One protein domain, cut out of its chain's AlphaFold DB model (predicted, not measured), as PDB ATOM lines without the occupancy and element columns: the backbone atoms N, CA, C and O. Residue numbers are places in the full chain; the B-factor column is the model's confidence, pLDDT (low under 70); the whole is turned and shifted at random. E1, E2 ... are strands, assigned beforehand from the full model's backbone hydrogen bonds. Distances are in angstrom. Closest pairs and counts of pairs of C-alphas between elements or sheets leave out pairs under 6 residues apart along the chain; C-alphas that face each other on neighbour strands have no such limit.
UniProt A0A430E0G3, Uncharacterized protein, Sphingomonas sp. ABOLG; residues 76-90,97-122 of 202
ATOM      1  N   GLY A  76     165.761 165.001 160.642       82.44
ATOM      2  CA  GLY A  76     166.543 164.468 159.523       82.44
ATOM      3  C   GLY A  76     166.276 162.993 159.213       82.44
ATOM      4  O   GLY A  76     165.465 162.348 159.839       82.44
ATOM      5  N   VAL A  77     166.963 162.417 158.229       84.19
ATOM      6  CA  VAL A  77     166.696 161.047 157.718       84.19
ATOM      7  C   VAL A  77     167.480 159.938 158.432       84.19
ATOM      8  O   VAL A  77     167.686 158.851 157.883       84.19
ATOM      9  N   TYR A  78     167.977 160.227 159.633       87.81
ATOM     10  CA  TYR A  78     168.887 159.351 160.359       87.81
ATOM     11  C   TYR A  78     168.250 158.833 161.638       87.81
ATOM     12  O   TYR A  78     167.680 159.582 162.428       87.81
ATOM     13  N   VAL A  79     168.404 157.534 161.842       87.69
ATOM     14  CA  VAL A  79     168.095 156.825 163.075       87.69
ATOM     15  C   VAL A  79     169.402 156.331 163.690       87.69
ATOM     16  O   VAL A  79     170.419 156.227 163.011       87.69
ATOM     17  N   TYR A  80     169.406 156.059 164.984       86.94
ATOM     18  CA  TYR A  80     170.613 155.768 165.744       86.94
ATOM     19  C   TYR A  80     170.461 154.425 166.433       86.94
ATOM     20  O   TYR A  80     169.430 154.161 167.036       86.94
ATOM     21  N   ASP A  81     171.466 153.564 166.351       86.88
ATOM     22  CA  ASP A  81     171.447 152.323 167.127       86.88
ATOM     23  C   ASP A  81     171.649 152.590 168.634       86.88
ATOM     24  O   ASP A  81     171.838 153.728 169.081       86.88
ATOM     25  N   GLN A  82     171.659 151.522 169.429       82.81
ATOM     26  CA  GLN A  82     171.934 151.563 170.871       82.81
ATOM     27  C   GLN A  82     173.285 152.210 171.228       82.81
ATOM     28  O   GLN A  82     173.460 152.699 172.342       82.81
ATOM     29  N   TYR A  83     174.216 152.279 170.276       83.38
ATOM     30  CA  TYR A  83     175.548 152.858 170.423       83.38
ATOM     31  C   TYR A  83     175.665 154.264 169.813       83.38
ATOM     32  O   TYR A  83     176.779 154.758 169.633       83.38
ATOM     33  N   ARG A  84     174.542 154.926 169.491       81.56
ATOM     34  CA  ARG A  84     174.492 156.243 168.824       81.56
ATOM     35  C   ARG A  84     175.171 156.269 167.456       81.56
ATOM     36  O   ARG A  84     175.596 157.333 167.001       81.56
ATOM     37  N   ARG A  85     175.268 155.139 166.761       84.00
ATOM     38  CA  ARG A  85     175.800 155.124 165.399       84.00
ATOM     39  C   ARG A  85     174.716 155.600 164.437       84.00
ATOM     40  O   ARG A  85     173.634 155.008 164.421       84.00
ATOM     41  N   PRO A  86     174.982 156.642 163.631       83.56
ATOM     42  CA  PRO A  86     174.013 157.131 162.670       83.56
ATOM     43  C   PRO A  86     173.803 156.087 161.574       83.56
ATOM     44  O   PRO A  86     174.738 155.622 160.920       83.56
ATOM     45  N   ARG A  87     172.545 155.731 161.355       84.31
ATOM     46  CA  ARG A  87     172.075 154.872 160.279       84.31
ATOM     47  C   ARG A  87     171.036 155.635 159.485       84.31
ATOM     48  O   ARG A  87     170.112 156.223 160.039       84.31
ATOM     49  N   ARG A  88     171.176 155.631 158.164       84.06
ATOM     50  CA  ARG A  88     170.105 156.136 157.310       84.06
ATOM     51  C   ARG A  88     168.930 155.177 157.418       84.06
ATOM     52  O   ARG A  88     169.108 153.969 157.278       84.06
ATOM     53  N   TRP A  89     167.754 155.723 157.677       76.88
ATOM     54  CA  TRP A  89     166.555 154.918 157.820       76.88
ATOM     55  C   TRP A  89     166.180 154.174 156.526       76.88
ATOM     56  O   TRP A  89     166.474 154.618 155.410       76.88
ATOM     57  N   ASN A  90     165.542 153.018 156.667       81.44
ATOM     58  CA  ASN A  90     165.057 152.228 155.536       81.44
ATOM     59  C   ASN A  90     163.643 152.673 155.101       81.44
ATOM     60  O   ASN A  90     163.020 153.532 155.726       81.44
ATOM     61  N   TRP A  97     157.825 157.010 160.273       79.00
ATOM     62  CA  TRP A  97     158.061 158.353 160.797       79.00
ATOM     63  C   TRP A  97     157.380 159.442 159.962       79.00
ATOM     64  O   TRP A  97     156.916 160.419 160.534       79.00
ATOM     65  N   GLN A  98     157.239 159.260 158.643       78.88
ATOM     66  CA  GLN A  98     156.461 160.171 157.792       78.88
ATOM     67  C   GLN A  98     154.973 160.184 158.139       78.88
ATOM     68  O   GLN A  98     154.332 161.217 157.981       78.88
ATOM     69  N   SER A  99     154.432 159.067 158.634       77.38
ATOM     70  CA  SER A  99     153.054 159.019 159.132       77.38
ATOM     71  C   SER A  99     152.851 159.815 160.427       77.38
ATOM     72  O   SER A  99     151.713 160.045 160.828       77.38
ATOM     73  N   ARG A 100     153.935 160.262 161.084       72.38
ATOM     74  CA  ARG A 100     153.857 161.032 162.326       72.38
ATOM     75  C   ARG A 100     153.862 162.542 162.066       72.38
ATOM     76  O   ARG A 100     154.716 163.044 161.330       72.38
ATOM     77  N   PRO A 101     152.978 163.302 162.734       63.28
ATOM     78  CA  PRO A 101     152.995 164.755 162.655       63.28
ATOM     79  C   PRO A 101     154.315 165.322 163.205       63.28
ATOM     80  O   PRO A 101     154.816 164.923 164.257       63.28
ATOM     81  N   GLY A 102     154.907 166.265 162.467       64.62
ATOM     82  CA  GLY A 102     156.114 166.985 162.886       64.62
ATOM     83  C   GLY A 102     157.455 166.302 162.596       64.62
ATOM     84  O   GLY A 102     158.479 166.835 163.008       64.62
ATOM     85  N   TRP A 103     157.486 165.180 161.864       65.12
ATOM     86  CA  TRP A 103     158.712 164.411 161.576       65.12
ATOM     87  C   TRP A 103     159.844 165.223 160.901       65.12
ATOM     88  O   TRP A 103     161.018 164.923 161.119       65.12
ATOM     89  N   ASN A 104     159.509 166.256 160.116       64.50
ATOM     90  CA  ASN A 104     160.458 167.076 159.356       64.50
ATOM     91  C   ASN A 104     160.277 168.573 159.639       64.50
ATOM     92  O   ASN A 104     159.892 169.347 158.765       64.50
ATOM     93  N   GLN A 105     160.500 168.974 160.886       65.88
ATOM     94  CA  GLN A 105     160.479 170.380 161.278       65.88
ATOM     95  C   GLN A 105     161.889 170.983 161.106       65.88
ATOM     96  O   GLN A 105     162.792 170.599 161.852       65.88
ATOM     97  N   PRO A 106     162.099 171.943 160.177       60.00
ATOM     98  CA  PRO A 106     163.429 172.480 159.857       60.00
ATOM     99  C   PRO A 106     164.143 173.152 161.039       60.00
ATOM    100  O   PRO A 106     165.367 173.160 161.097       60.00
ATOM    101  N   ASN A 107     163.378 173.680 162.001       67.94
ATOM    102  CA  ASN A 107     163.894 174.425 163.154       67.94
ATOM    103  C   ASN A 107     163.855 173.627 164.465       67.94
ATOM    104  O   ASN A 107     164.063 174.182 165.546       67.94
ATOM    105  N   ARG A 108     163.554 172.328 164.397       69.69
ATOM    106  CA  ARG A 108     163.464 171.489 165.589       69.69
ATOM    107  C   ARG A 108     164.850 171.002 165.978       69.69
ATOM    108  O   ARG A 108     165.649 170.609 165.132       69.69
ATOM    109  N   ARG A 109     165.142 171.035 167.275       74.81
ATOM    110  CA  ARG A 109     166.371 170.445 167.808       74.81
ATOM    111  C   ARG A 109     166.203 168.925 167.910       74.81
ATOM    112  O   ARG A 109     165.097 168.472 168.201       74.81
ATOM    113  N   PRO A 110     167.276 168.147 167.701       77.06
ATOM    114  CA  PRO A 110     167.244 166.714 167.944       77.06
ATOM    115  C   PRO A 110     166.998 166.443 169.432       77.06
ATOM    116  O   PRO A 110     167.748 166.905 170.296       77.06
ATOM    117  N   ASP A 111     165.955 165.675 169.722       77.25
ATOM    118  CA  ASP A 111     165.594 165.242 171.061       77.25
ATOM    119  C   ASP A 111     166.354 163.965 171.413       77.25
ATOM    120  O   ASP A 111     166.160 162.917 170.802       77.25
ATOM    121  N   TRP A 112     167.198 164.031 172.443       80.12
ATOM    122  CA  TRP A 112     167.970 162.889 172.960       80.12
ATOM    123  C   TRP A 112     167.456 162.369 174.308       80.12
ATOM    124  O   TRP A 112     168.000 161.406 174.844       80.12
ATOM    125  N   GLY A 113     166.405 162.982 174.865       72.50
ATOM    126  CA  GLY A 113     165.855 162.617 176.175       72.50
ATOM    127  C   GLY A 113     165.303 161.188 176.242       72.50
ATOM    128  O   GLY A 113     165.324 160.570 177.304       72.50
ATOM    129  N   GLY A 114     164.867 160.630 175.108       70.19
ATOM    130  CA  GLY A 114     164.442 159.232 175.002       70.19
ATOM    131  C   GLY A 114     165.585 158.246 174.735       70.19
ATOM    132  O   GLY A 114     165.388 157.042 174.884       70.19
ATOM    133  N   PHE A 115     166.780 158.729 174.374       75.81
ATOM    134  CA  PHE A 115     167.896 157.870 173.972       75.81
ATOM    135  C   PHE A 115     168.471 157.072 175.146       75.81
ATOM    136  O   PHE A 115     168.877 155.938 174.958       75.81
ATOM    137  N   ASN A 116     168.490 157.632 176.359       66.69
ATOM    138  CA  ASN A 116     169.064 156.979 177.544       66.69
ATOM    139  C   ASN A 116     168.066 156.054 178.281       66.69
ATOM    140  O   ASN A 116     168.309 155.687 179.421       66.69
ATOM    141  N   ARG A 117     166.935 155.685 177.660       54.00
ATOM    142  CA  ARG A 117     165.977 154.700 178.204       54.00
ATOM    143  C   ARG A 117     166.111 153.238 177.699       54.00
ATOM    144  O   ARG A 117     165.103 152.539 177.766       54.00
ATOM    145  N   PRO A 118     167.255 152.704 177.218       48.69
ATOM    146  CA  PRO A 118     167.345 151.296 176.848       48.69
ATOM    147  C   PRO A 118     167.845 150.417 178.009       48.69
ATOM    148  O   PRO A 118     168.334 149.313 177.772       48.69
ATOM    149  N   ASP A 119     167.725 150.859 179.265       41.81
ATOM    150  CA  ASP A 119     168.173 150.069 180.414       41.81
ATOM    151  C   ASP A 119     167.102 149.057 180.857       41.81
ATOM    152  O   ASP A 119     166.364 149.267 181.815       41.81
ATOM    153  N   ARG A 120     167.118 147.914 180.160       40.09
ATOM    154  CA  ARG A 120     166.606 146.584 180.550       40.09
ATOM    155  C   ARG A 120     165.079 146.382 180.653       40.09
ATOM    156  O   ARG A 120     164.415 147.013 181.473       40.09
ATOM    157  N   PRO A 121     164.528 145.356 179.969       37.69
ATOM    158  CA  PRO A 121     163.253 144.779 180.373       37.69
ATOM    159  C   PRO A 121     163.416 144.162 181.774       37.69
ATOM    160  O   PRO A 121     164.234 143.263 181.962       37.69
ATOM    161  N   GLY A 122     162.674 144.663 182.770       37.50
ATOM    162  CA  GLY A 122     162.484 143.958 184.045       37.50
ATOM    163  C   GLY A 122     163.106 144.546 185.320       37.50
ATOM    164  O   GLY A 122     163.229 143.809 186.295       37.50
TER     165      GLY A 122
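AT A GLANCE: This is residues 76 to 90 and 97 to 122 of the 202 residues of an uncharacterized protein of Sphingomonas sp. ABOLG (UniProt A0A430E0G3). Little regular structure is here: one small hairpin of two short strands, E1 then E2, and beyond a cut a long winding stretch, residues 97 to 122, with no named element. The printed part has 41 residues, of which 6 are in named elements, all strand, and no named helix; the two-strand sheet is antiparallel. It is loose, with a radius of gyration of the C-alphas of 12.1 A, and elongated, spanning 35 by 19 by 18 A.

IN THESE COORDINATES: Find C-alpha 78 at (168.887, 159.351, 160.359); from there E1, residues 78 to 80, runs 6.7 A. E2, residues 86 to 88, also runs 6.7 A and ends at C-alpha 88, (170.105, 156.136, 157.310).

HOW THE PARTS SIT: Look at E1 and E2, a hairpin with a tight link of 5 residues. They are antiparallel, with 136 degrees between their directions. C-alphas 78 and 88 face each other at 4.6 A. N 79 and O 87, 2.8 A apart, are within hydrogen-bond range.

THE WHOLE: The C-alphas farthest apart, those of Pro 106 and Gly 122, are 37.4 A apart. Residues 91 to 96 are not printed; C-alphas 90 and 97 are 10.7 A apart across this cut. Mean pLDDT of the printed part is 71.7, with residues 101 to 108 and 116 to 122 under 70.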